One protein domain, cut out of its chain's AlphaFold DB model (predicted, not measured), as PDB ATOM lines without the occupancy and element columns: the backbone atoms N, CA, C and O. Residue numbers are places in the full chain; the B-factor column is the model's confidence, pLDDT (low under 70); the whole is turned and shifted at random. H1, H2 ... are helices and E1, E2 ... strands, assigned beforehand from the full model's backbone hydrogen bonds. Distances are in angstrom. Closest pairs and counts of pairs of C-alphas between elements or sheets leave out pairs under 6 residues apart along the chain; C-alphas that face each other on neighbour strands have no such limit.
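This is residues 4 to 89 of the 89 residues of an uncharacterized protein of Amycolatopsis albispora (UniProt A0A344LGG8). A helical hairpin, H3 and H4 side by side, stands in the middle of a flat model, with a small lobe at each end of the longest axis. One lobe holds H1, H2 and E1; the other holds H5, with residues 69 to 70 paired beside residues 87 to 88 near it. The printed part has 86 residues, with five named helices and one named strand in the order H1, H2, E1, H3, H4, H5, and its class is mostly helix. It is compact, with a radius of gyration of the C-alphas of 13.7 A, and spans 41 by 28 by 15 A.

The printed part begins at Phe 4. H1 is residues 7 to 14, 11.8 A from first to last C-alpha, and starts at C-alpha 7 at (195.403, 121.137, 225.672). H2 is residues 20 to 24, and the strand E1 is residues 29 to 31. H3, the longest helix by residues, is residues 35 to 48, 19.8 A long, and starts at C-alpha 35 at (195.267, 123.563, 221.551). H4 is residues 54 to 62, 12.4 A long. H5 is residues 75 to 84, 14.1 A long, and ends at C-alpha 84 at (180.357, 128.715, 221.635).

H1 touches H2, the closest C-alphas being those of Lys 12 and His 20, 4.7 A apart. E1 pairs with no named strand, but residues 4 to 5 pair with its residues 30 to 31, parallel. H1 and E1 are near each other, with 5 pairs of C-alphas within 10 A. H3 touches H1 with residues 35 to 39 alone; the closest C-alphas are those of Ser 7 and Ala 35, 4.8 A apart, and the lines are about perpendicular at 81 degrees. H3 and H4 form a helical hairpin and touch at a shallow tilt of 7 degrees, opposite ways, with the C-alphas of Pro 40 and Ala 61 closest at 4.8 A. H5 is close to H3 but not clearly touching, the C-alphas of Trp 44 and Glu 84 being closest at 7.4 A, and about perpendicular to it at 86 degrees. H2 and H5 are apart. Every O i to N i+4 pair is within hydrogen-bond range in H2, H4 and H5, against 2 of 4 in H1 and 9 of 10 in H3.

The two C-alphas farthest apart, those of Glu 25 and Lys 75, are 41.6 A apart. The printed part has no cut. The link from H4 to H5, residues 63 to 74, is long; the other links are tight. The mean pLDDT of the printed part is 87.3, and residues 65 to 68 and residue 89, the chain's last, are under 70.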
ATOM      1  N   PHE A   4     206.710 122.674 226.484       91.44
ATOM      2  CA  PHE A   4     205.580 122.609 225.562       91.44
ATOM      3  C   PHE A   4     204.343 122.088 226.305       91.44
ATOM      4  O   PHE A   4     204.415 121.048 226.959       91.44
ATOM      5  N   ALA A   5     203.235 122.821 226.220       91.50
ATOM      6  CA  ALA A   5     201.968 122.515 226.865       91.50
ATOM      7  C   ALA A   5     200.927 122.096 225.822       91.50
ATOM      8  O   ALA A   5     200.654 122.819 224.861       91.50
ATOM      9  N   ASP A   6     200.336 120.925 226.039       91.88
ATOM     10  CA  ASP A   6     199.175 120.456 225.293       91.88
ATOM     11  C   ASP A   6     197.866 121.043 225.862       91.88
ATOM     12  O   ASP A   6     197.854 121.781 226.853       91.88
ATOM     13  N   SER A   7     196.736 120.683 225.257       90.00
ATOM     14  CA  SER A   7     195.403 121.137 225.672       90.00
ATOM     15  C   SER A   7     195.050 120.751 227.114       90.00
ATOM     16  O   SER A   7     194.343 121.490 227.798       90.00
ATOM     17  N   SER A   8     195.563 119.625 227.622       89.69
ATOM     18  CA  SER A   8     195.294 119.166 228.992       89.69
ATOM     19  C   SER A   8     196.062 119.968 230.051       89.69
ATOM     20  O   SER A   8     195.570 120.144 231.173       89.69
ATOM     21  N   ALA A   9     197.242 120.484 229.694       91.88
ATOM     22  CA  ALA A   9     198.013 121.415 230.506       91.88
ATOM     23  C   ALA A   9     197.359 122.805 230.544       91.88
ATOM     24  O   ALA A   9     197.332 123.433 231.600       91.88
ATOM     25  N   LEU A  10     196.746 123.261 229.445       89.31
ATOM     26  CA  LEU A  10     196.005 124.529 229.434       89.31
ATOM     27  C   LEU A  10     194.834 124.532 230.422       89.31
ATOM     28  O   LEU A  10     194.641 125.510 231.140       89.31
ATOM     29  N   VAL A  11     194.092 123.424 230.526       88.94
ATOM     30  CA  VAL A  11     192.996 123.293 231.506       88.94
ATOM     31  C   VAL A  11     193.503 123.493 232.938       88.94
ATOM     32  O   VAL A  11     192.834 124.141 233.741       88.94
ATOM     33  N   LYS A  12     194.711 123.010 233.250       91.44
ATOM     34  CA  LYS A  12     195.332 123.100 234.584       91.44
ATOM     35  C   LYS A  12     195.747 124.516 234.987       91.44
ATOM     36  O   LYS A  12     195.901 124.799 236.175       91.44
ATOM     37  N   LEU A  13     195.879 125.436 234.031       87.69
ATOM     38  CA  LEU A  13     196.061 126.853 234.348       87.69
ATOM     39  C   LEU A  13     194.810 127.409 235.041       87.69
ATOM     40  O   LEU A  13     194.923 128.085 236.065       87.69
ATOM     41  N   SER A  14     193.625 127.028 234.564       83.38
ATOM     42  CA  SER A  14     192.341 127.587 235.009       83.38
ATOM     43  C   SER A  14     191.611 126.723 236.043       83.38
ATOM     44  O   SER A  14     190.843 127.247 236.847       83.38
ATOM     45  N   VAL A  15     191.865 125.412 236.072       84.75
ATOM     46  CA  VAL A  15     191.196 124.444 236.956       84.75
ATOM     47  C   VAL A  15     192.239 123.705 237.802       84.75
ATOM     48  O   VAL A  15     193.178 123.144 237.238       84.75
ATOM     49  N   PRO A  16     192.098 123.663 239.142       87.69
ATOM     50  CA  PRO A  16     193.035 122.969 240.023       87.69
ATOM     51  C   PRO A  16     192.821 121.446 239.983       87.69
ATOM     52  O   PRO A  16     192.329 120.834 240.929       87.69
ATOM     53  N   GLU A  17     193.154 120.830 238.851       88.06
ATOM     54  CA  GLU A  17     193.200 119.376 238.698       88.06
ATOM     55  C   GLU A  17     194.520 118.801 239.238       88.06
ATOM     56  O   GLU A  17     195.480 119.527 239.502       88.06
ATOM     57  N   ALA A  18     194.602 117.477 239.374       91.62
ATOM     58  CA  ALA A  18     195.843 116.817 239.768       91.62
ATOM     59  C   ALA A  18     197.014 117.232 238.849       91.62
ATOM     60  O   ALA A  18     196.914 117.140 237.621       91.62
ATOM     61  N   GLY A  19     198.117 117.690 239.450       89.81
ATOM     62  CA  GLY A  19     199.321 118.130 238.742       89.81
ATOM     63  C   GLY A  19     199.262 119.556 238.187       89.81
ATOM     64  O   GLY A  19     200.115 119.918 237.377       89.81
ATOM     65  N   HIS A  20     198.276 120.369 238.582       92.62
ATOM     66  CA  HIS A  20     198.183 121.760 238.138       92.62
ATOM     67  C   HIS A  20     199.326 122.643 238.653       92.62
ATOM     68  O   HIS A  20     199.720 123.592 237.976       92.62
ATOM     69  N   GLU A  21     199.902 122.305 239.803       94.38
ATOM     70  CA  GLU A  21     201.046 122.987 240.403       94.38
ATOM     71  C   GLU A  21     202.248 122.949 239.449       94.38
ATOM     72  O   GLU A  21     202.822 123.984 239.120       94.38
ATOM     73  N   LEU A  22     202.523 121.775 238.865       91.31
ATOM     74  CA  LEU A  22     203.626 121.560 237.919       91.31
ATOM     75  C   LEU A  22     203.522 122.397 236.641       91.31
ATOM     76  O   LEU A  22     204.539 122.615 235.975       91.31
ATOM     77  N   VAL A  23     202.301 122.793 236.267       92.38
ATOM     78  CA  VAL A  23     202.029 123.652 235.109       92.38
ATOM     79  C   VAL A  23     202.126 125.123 235.514       92.38
ATOM     80  O   VAL A  23     202.739 125.906 234.793       92.38
ATOM     81  N   ARG A  24     201.568 125.497 236.672       91.44
ATOM     82  CA  ARG A  24     201.556 126.882 237.174       91.44
ATOM     83  C   ARG A  24     202.922 127.381 237.641       91.44
ATOM     84  O   ARG A  24     203.174 128.576 237.568       91.44
ATOM     85  N   GLU A  25     203.801 126.487 238.079       92.69
ATOM     86  CA  GLU A  25     205.180 126.806 238.474       92.69
ATOM     87  C   GLU A  25     206.119 127.037 237.274       92.69
ATOM     88  O   GLU A  25     207.300 127.328 237.456       92.69
ATOM     89  N   ARG A  26     205.642 126.888 236.029       91.88
ATOM     90  CA  ARG A  26     206.471 127.096 234.832       91.88
ATOM     91  C   ARG A  26     206.563 128.573 234.478       91.88
ATOM     92  O   ARG A  26     205.563 129.192 234.143       91.88
ATOM     93  N   ASP A  27     207.795 129.075 234.402       89.75
ATOM     94  CA  ASP A  27     208.079 130.449 233.964       89.75
ATOM     95  C   ASP A  27     207.616 130.738 232.525       89.75
ATOM     96  O   ASP A  27     207.288 131.873 232.187       89.75
ATOM     97  N   ALA A  28     207.636 129.724 231.649       90.56
ATOM     98  CA  ALA A  28     207.265 129.863 230.244       90.56
ATOM     99  C   ALA A  28     206.693 128.563 229.659       90.56
ATOM    100  O   ALA A  28     207.304 127.490 229.770       90.56
ATOM    101  N   LEU A  29     205.560 128.687 228.962       91.31
ATOM    102  CA  LEU A  29     204.901 127.609 228.224       91.31
ATOM    103  C   LEU A  29     204.837 127.940 226.727       91.31
ATOM    104  O   LEU A  29     204.449 129.040 226.343       91.31
ATOM    105  N   ALA A  30     205.191 126.974 225.883       91.44
ATOM    106  CA  ALA A  30     204.934 127.007 224.447       91.44
ATOM    107  C   ALA A  30     203.655 126.218 224.145       91.44
ATOM    108  O   ALA A  30     203.515 125.090 224.606       91.44
ATOM    109  N   VAL A  31     202.736 126.790 223.370       89.50
ATOM    110  CA  VAL A  31     201.406 126.216 223.114       89.50
ATOM    111  C   VAL A  31     201.149 126.191 221.610       89.50
ATOM    112  O   VAL A  31     201.401 127.180 220.919       89.50
ATOM    113  N   ALA A  32     200.633 125.078 221.086       88.75
ATOM    114  CA  ALA A  32     200.176 125.027 219.698       88.75
ATOM    115  C   ALA A  32     198.861 125.801 219.524       88.75
ATOM    116  O   ALA A  32     197.964 125.701 220.356       88.75
ATOM    117  N   GLN A  33     198.694 126.510 218.403       84.88
ATOM    118  CA  GLN A  33     197.459 127.265 218.133       84.88
ATOM    119  C   GLN A  33     196.204 126.378 218.166       84.88
ATOM    120  O   GLN A  33     195.172 126.806 218.672       84.88
ATOM    121  N   VAL A  34     196.305 125.122 217.715       85.75
ATOM    122  CA  VAL A  34     195.186 124.164 217.748       85.75
ATOM    123  C   VAL A  34     194.707 123.863 219.173       85.75
ATOM    124  O   VAL A  34     193.504 123.756 219.399       85.75
ATOM    125  N   ALA A  35     195.613 123.841 220.157       86.88
ATOM    126  CA  ALA A  35     195.267 123.563 221.551       86.88
ATOM    127  C   ALA A  35     194.300 124.610 222.133       86.88
ATOM    128  O   ALA A  35     193.486 124.308 223.005       86.88
ATOM    129  N   ARG A  36     194.330 125.837 221.595       83.62
ATOM    130  CA  ARG A  36     193.428 126.931 221.985       83.62
ATOM    131  C   ARG A  36     191.984 126.698 221.535       83.62
ATOM    132  O   ARG A  36     191.072 127.222 222.159       83.62
ATOM    133  N   VAL A  37     191.770 125.902 220.485       85.94
ATOM    134  CA  VAL A  37     190.434 125.515 219.993       85.94
ATOM    135  C   VAL A  37     189.984 124.192 220.618       85.94
ATOM    136  O   VAL A  37     188.798 123.993 220.882       85.94
ATOM    137  N   GLU A  38     190.921 123.289 220.909       89.25
ATOM    138  CA  GLU A  38     190.627 121.986 221.512       89.25
ATOM    139  C   GLU A  38     190.026 122.099 222.917       89.25
ATOM    140  O   GLU A  38     189.091 121.363 223.231       89.25
ATOM    141  N   VAL A  39     190.507 123.029 223.750       88.75
ATOM    142  CA  VAL A  39     189.973 123.246 225.107       88.75
ATOM    143  C   VAL A  39     188.489 123.656 225.094       88.75
ATOM    144  O   VAL A  39     187.683 122.921 225.675       88.75
ATOM    145  N   PRO A  40     188.068 124.751 224.423       89.12
ATOM    146  CA  PRO A  40     186.652 125.109 224.336       89.12
ATOM    147  C   PRO A  40     185.818 124.021 223.644       89.12
ATOM    148  O   PRO A  40     184.734 123.692 224.127       89.12
ATOM    149  N   SER A  41     186.348 123.362 222.605       88.94
ATOM    150  CA  SER A  41     185.662 122.239 221.946       88.94
ATOM    151  C   SER A  41     185.405 121.068 222.903       88.94
ATOM    152  O   SER A  41     184.321 120.477 222.901       88.94
ATOM    153  N   ALA A  42     186.382 120.723 223.748       91.19
ATOM    154  CA  ALA A  42     186.254 119.666 224.746       91.19
ATOM    155  C   ALA A  42     185.233 120.035 225.835       91.19
ATOM    156  O   ALA A  42     184.452 119.180 226.263       91.19
ATOM    157  N   ILE A  43     185.187 121.304 226.245       91.50
ATOM    158  CA  ILE A  43     184.202 121.825 227.200       91.50
ATOM    159  C   ILE A  43     182.782 121.721 226.626       91.50
ATOM    160  O   ILE A  43     181.884 121.178 227.278       91.50
ATOM    161  N   TRP A  44     182.572 122.163 225.386       93.19
ATOM    162  CA  TRP A  44     181.273 122.059 224.717       93.19
ATOM    163  C   TRP A  44     180.872 120.614 224.423       93.19
ATOM    164  O   TRP A  44     179.694 120.262 224.515       93.19
ATOM    165  N   ARG A  45     181.842 119.726 224.182       94.44
ATOM    166  CA  ARG A  45     181.590 118.283 224.125       94.44
ATOM    167  C   ARG A  45     181.047 117.746 225.452       94.44
ATOM    168  O   ARG A  45     180.058 117.022 225.414       94.44
ATOM    169  N   LYS A  46     181.615 118.125 226.605       94.00
ATOM    170  CA  LYS A  46     181.077 117.727 227.925       94.00
ATOM    171  C   LYS A  46     179.645 118.212 228.132       94.00
ATOM    172  O   LYS A  46     178.826 117.481 228.683       94.00
ATOM    173  N   HIS A  47     179.311 119.406 227.636       95.31
ATOM    174  CA  HIS A  47     177.927 119.875 227.651       95.31
ATOM    175  C   HIS A  47     176.998 118.982 226.819       95.31
ATOM    176  O   HIS A  47     175.961 118.552 227.320       95.31
ATOM    177  N   ARG A  48     177.385 118.643 225.580       95.50
ATOM    178  CA  ARG A  48     176.597 117.751 224.709       95.50
ATOM    179  C   ARG A  48     176.408 116.348 225.293       95.50
ATOM    180  O   ARG A  48     175.395 115.717 225.016       95.50
ATOM    181  N   LEU A  49     177.356 115.879 226.104       97.69
ATOM    182  CA  LEU A  49     177.267 114.605 226.827       97.69
ATOM    183  C   LEU A  49     176.442 114.689 228.126       97.69
ATOM    184  O   LEU A  49     176.239 113.673 228.781       97.69
ATOM    185  N   GLY A  50     175.959 115.875 228.512       96.81
ATOM    186  CA  GLY A  50     175.201 116.084 229.750       96.81
ATOM    187  C   GLY A  50     176.060 116.153 231.019       96.81
ATOM    188  O   GLY A  50     175.522 116.291 232.112       96.81
ATOM    189  N   GLU A  51     177.388 116.112 230.889       96.50
ATOM    190  CA  GLU A  51     178.340 116.175 232.008       96.50
ATOM    191  C   GLU A  51     178.529 117.604 232.542       96.50
ATOM    192  O   GLU A  51     179.058 117.810 233.634       96.50
ATOM    193  N   LEU A  52     178.120 118.610 231.761       95.00
ATOM    194  CA  LEU A  52     178.282 120.020 232.092       95.00
ATOM    195  C   LEU A  52     177.052 120.835 231.677       95.00
ATOM    196  O   LEU A  52     176.513 120.683 230.579       95.00
ATOM    197  N   SER A  53     176.610 121.754 232.538       96.38
ATOM    198  CA  SER A  53     175.547 122.695 232.168       96.38
ATOM    199  C   SER A  53     176.031 123.677 231.093       96.38
ATOM    200  O   SER A  53     177.200 124.060 231.081       96.38
ATOM    201  N   ALA A  54     175.128 124.172 230.241       93.81
ATOM    202  CA  ALA A  54     175.474 125.173 229.222       93.81
ATOM    203  C   ALA A  54     176.086 126.455 229.825       93.81
ATOM    204  O   ALA A  54     176.936 127.101 229.215       93.81
ATOM    205  N   ARG A  55     175.660 126.827 231.042       94.12
ATOM    206  CA  ARG A  55     176.239 127.948 231.796       94.12
ATOM    207  C   ARG A  55     177.669 127.638 232.237       94.12
ATOM    208  O   ARG A  55     178.539 128.484 232.070       94.12
ATOM    209  N   GLY A  56     177.908 126.442 232.779       92.31
ATOM    210  CA  GLY A  56     179.245 125.996 233.172       92.31
ATOM    211  C   GLY A  56     180.199 125.921 231.981       92.31
ATOM    212  O   GLY A  56     181.330 126.380 232.084       92.31
ATOM    213  N   ALA A  57     179.717 125.431 230.836       91.75
ATOM    214  CA  ALA A  57     180.485 125.375 229.596       91.75
ATOM    215  C   ALA A  57     180.943 126.762 229.137       91.75
ATOM    216  O   ALA A  57     182.131 126.960 228.909       91.75
ATOM    217  N   ARG A  58     180.038 127.748 229.112       90.19
ATOM    218  CA  ARG A  58     180.387 129.140 228.786       90.19
ATOM    219  C   ARG A  58     181.430 129.733 229.727       90.19
ATOM    220  O   ARG A  58     182.383 130.343 229.259       90.19
ATOM    221  N   VAL A  59     181.264 129.539 231.038       89.44
ATOM    222  CA  VAL A  59     182.232 130.042 232.026       89.44
ATOM    223  C   VAL A  59     183.603 129.415 231.789       89.44
ATOM    224  O   VAL A  59     184.575 130.143 231.646       89.44
ATOM    225  N   LEU A  60     183.693 128.088 231.673       87.81
ATOM    226  CA  LEU A  60     184.978 127.420 231.455       87.81
ATOM    227  C   LEU A  60     185.608 127.779 230.101       87.81
ATOM    228  O   LEU A  60     186.815 127.993 230.042       87.81
ATOM    229  N   ALA A  61     184.815 127.893 229.031       87.44
ATOM    230  CA  ALA A  61     185.313 128.286 227.713       87.44
ATOM    231  C   ALA A  61     185.918 129.700 227.747       87.44
ATOM    232  O   ALA A  61     187.001 129.906 227.205       87.44
ATOM    233  N   SER A  62     185.293 130.632 228.481       84.25
ATOM    234  CA  SER A  62     185.803 132.001 228.661       84.25
ATOM    235  C   SER A  62     187.112 132.102 229.459       84.25
ATOM    236  O   SER A  62     187.758 133.143 229.426       84.25
ATOM    237  N   LEU A  63     187.524 131.032 230.153       83.56
ATOM    238  CA  LEU A  63     188.813 130.954 230.853       83.56
ATOM    239  C   LEU A  63     189.953 130.438 229.957       83.56
ATOM    240  O   LEU A  63     191.069 130.256 230.449       83.56
ATOM    241  N   SER A  64     189.681 130.139 228.682       73.31
ATOM    242  CA  SER A  64     190.713 129.702 227.737       73.31
ATOM    243  C   SER A  64     191.610 130.883 227.330       73.31
ATOM    244  O   SER A  64     191.111 131.993 227.153       73.31
ATOM    245  N   PRO A  65     192.931 130.675 227.194       67.81
ATOM    246  CA  PRO A  65     193.885 131.765 226.998       67.81
ATOM    247  C   PRO A  65     193.806 132.400 225.599       67.81
ATOM    248  O   PRO A  65     193.965 131.705 224.592       67.81
ATOM    249  N   GLU A  66     193.659 133.735 225.591       65.25
ATOM    250  CA  GLU A  66     193.565 134.676 224.455       65.25
ATOM    251  C   GLU A  66     192.487 134.321 223.395       65.25
ATOM    252  O   GLU A  66     192.260 133.148 223.090       65.25
ATOM    253  N   PRO A  67     191.848 135.298 222.731       64.81
ATOM    254  CA  PRO A  67     190.873 135.016 221.677       64.81
ATOM    255  C   PRO A  67     191.533 134.387 220.434       64.81
ATOM    256  O   PRO A  67     192.613 134.798 219.998       64.81
ATOM    257  N   VAL A  68     190.899 133.354 219.871       68.06
ATOM    258  CA  VAL A  68     191.226 132.791 218.549       68.06
ATOM    259  C   VAL A  68     190.138 133.252 217.588       68.06
ATOM    260  O   VAL A  68     188.970 132.946 217.825       68.06
ATOM    261  N   SER A  69     190.509 133.941 216.509       73.06
ATOM    262  CA  SER A  69     189.562 134.248 215.436       73.06
ATOM    263  C   SER A  69     189.266 132.976 214.641       73.06
ATOM    264  O   SER A  69     190.167 132.316 214.114       73.06
ATOM    265  N   PHE A  70     187.991 132.614 214.584       77.56
ATOM    266  CA  PHE A  70     187.466 131.465 213.873       77.56
ATOM    267  C   PHE A  70     186.991 131.903 212.487       77.56
ATOM    268  O   PHE A  70     185.988 132.598 212.341       77.56
ATOM    269  N   LEU A  71     187.730 131.491 211.456       79.56
ATOM    270  CA  LEU A  71     187.401 131.776 210.061       79.56
ATOM    271  C   LEU A  71     186.687 130.573 209.449       79.56
ATOM    272  O   LEU A  71     187.255 129.485 209.343       79.56
ATOM    273  N   CYS A  72     185.441 130.773 209.026       84.06
ATOM    274  CA  CYS A  72     184.634 129.736 208.405       84.06
ATOM    275  C   CYS A  72     183.742 130.315 207.304       84.06
ATOM    276  O   CYS A  72     183.149 131.375 207.473       84.06
ATOM    277  N   PHE A  73     183.626 129.599 206.182       84.38
ATOM    278  CA  PHE A  73     182.736 129.968 205.074       84.38
ATOM    279  C   PHE A  73     181.346 129.325 205.179       84.38
ATOM    280  O   PHE A  73     180.435 129.703 204.444       84.38
ATOM    281  N   ASP A  74     181.174 128.353 206.076       93.44
ATOM    282  CA  ASP A  74     179.882 127.734 206.351       93.44
ATOM    283  C   ASP A  74     179.129 128.551 207.409       93.44
ATOM    284  O   ASP A  74     179.604 128.744 208.531       93.44
ATOM    285  N   LYS A  75     177.934 129.034 207.053       87.88
ATOM    286  CA  LYS A  75     177.135 129.887 207.938       87.88
ATOM    287  C   LYS A  75     176.688 129.160 209.209       87.88
ATOM    288  O   LYS A  75     176.687 129.770 210.273       87.88
ATOM    289  N   GLN A  76     176.298 127.890 209.110       90.75
ATOM    290  CA  GLN A  76     175.825 127.139 210.274       90.75
ATOM    291  C   GLN A  76     176.967 126.909 211.264       90.75
ATOM    292  O   GLN A  76     176.773 127.032 212.471       90.75
ATOM    293  N   LEU A  77     178.165 126.628 210.753       84.06
ATOM    294  CA  LEU A  77     179.355 126.446 211.570       84.06
ATOM    295  C   LEU A  77     179.835 127.765 212.191       84.06
ATOM    296  O   LEU A  77     180.231 127.766 213.354       84.06
ATOM    297  N   ALA A  78     179.747 128.886 211.472       86.50
ATOM    298  CA  ALA A  78     180.035 130.208 212.030       86.50
ATOM    299  C   ALA A  78     179.044 130.595 213.145       86.50
ATOM    300  O   ALA A  78     179.464 131.018 214.222       86.50
ATOM    301  N   ASP A  79     177.740 130.385 212.927       87.75
ATOM    302  CA  ASP A  79     176.701 130.652 213.929       87.75
ATOM    303  C   ASP A  79     176.905 129.765 215.182       87.75
ATOM    304  O   ASP A  79     176.751 130.229 216.315       87.75
ATOM    305  N   ALA A  80     177.318 128.503 214.995       86.00
ATOM    306  CA  ALA A  80     177.666 127.599 216.091       86.00
ATOM    307  C   ALA A  80     178.916 128.062 216.855       86.00
ATOM    308  O   ALA A  80     178.891 128.116 218.083       86.00
ATOM    309  N   ALA A  81     179.983 128.455 216.154       84.81
ATOM    310  CA  ALA A  81     181.207 128.952 216.777       84.81
ATOM    311  C   ALA A  81     180.953 130.229 217.599       84.81
ATOM    312  O   ALA A  81     181.416 130.342 218.734       84.81
ATOM    313  N   ALA A  82     180.137 131.153 217.084       85.06
ATOM    314  CA  ALA A  82     179.724 132.343 217.826       85.06
ATOM    315  C   ALA A  82     178.934 131.988 219.098       85.06
ATOM    316  O   ALA A  82     179.184 132.549 220.167       85.06
ATOM    317  N   ALA A  83     178.012 131.019 219.022       83.94
ATOM    318  CA  ALA A  83     177.278 130.529 220.192       83.94
ATOM    319  C   ALA A  83     178.196 129.867 221.239       83.94
ATOM    320  O   ALA A  83     177.894 129.890 222.438       83.94
ATOM    321  N   GLU A  84     179.321 129.306 220.791       82.06
ATOM    322  CA  GLU A  84     180.357 128.715 221.635       82.06
ATOM    323  C   GLU A  84     181.345 129.743 222.225       82.06
ATOM    324  O   GLU A  84     182.093 129.396 223.145       82.06
ATOM    325  N   GLY A  85     181.292 131.008 221.782       78.50
ATOM    326  CA  GLY A  85     182.101 132.123 222.288       78.50
ATOM    327  C   GLY A  85     183.372 132.419 221.487       78.50
ATOM    328  O   GLY A  85     184.237 133.135 221.990       78.50
ATOM    329  N   PHE A  86     183.506 131.876 220.274       80.75
ATOM    330  CA  PHE A  86     184.606 132.226 219.375       80.75
ATOM    331  C   PHE A  86     184.386 133.596 218.726       80.75
ATOM    332  O   PHE A  86     183.260 133.976 218.407       80.75
ATOM    333  N   ASP A  87     185.486 134.313 218.502       81.25
ATOM    334  CA  ASP A  87     185.503 135.522 217.683       81.25
ATOM    335  C   ASP A  87     185.421 135.140 216.199       81.25
ATOM    336  O   ASP A  87     186.092 134.199 215.777       81.25
ATOM    337  N   LEU A  88     184.610 135.841 215.409       79.00
ATOM    338  CA  LEU A  88     184.511 135.621 213.964       79.00
ATOM    339  C   LEU A  88     185.303 136.732 213.268       79.00
ATOM    340  O   LEU A  88     184.956 137.904 213.405       79.00
ATOM    341  N   GLY A  89     186.378 136.348 212.575       66.81
ATOM    342  CA  GLY A  89     187.253 137.278 211.848       66.81
ATOM    343  C   GLY A  89     186.678 137.782 210.529       66.81
ATOM    344  O   GLY A  89     185.725 137.158 210.010       66.81
TER     345      GLY A  89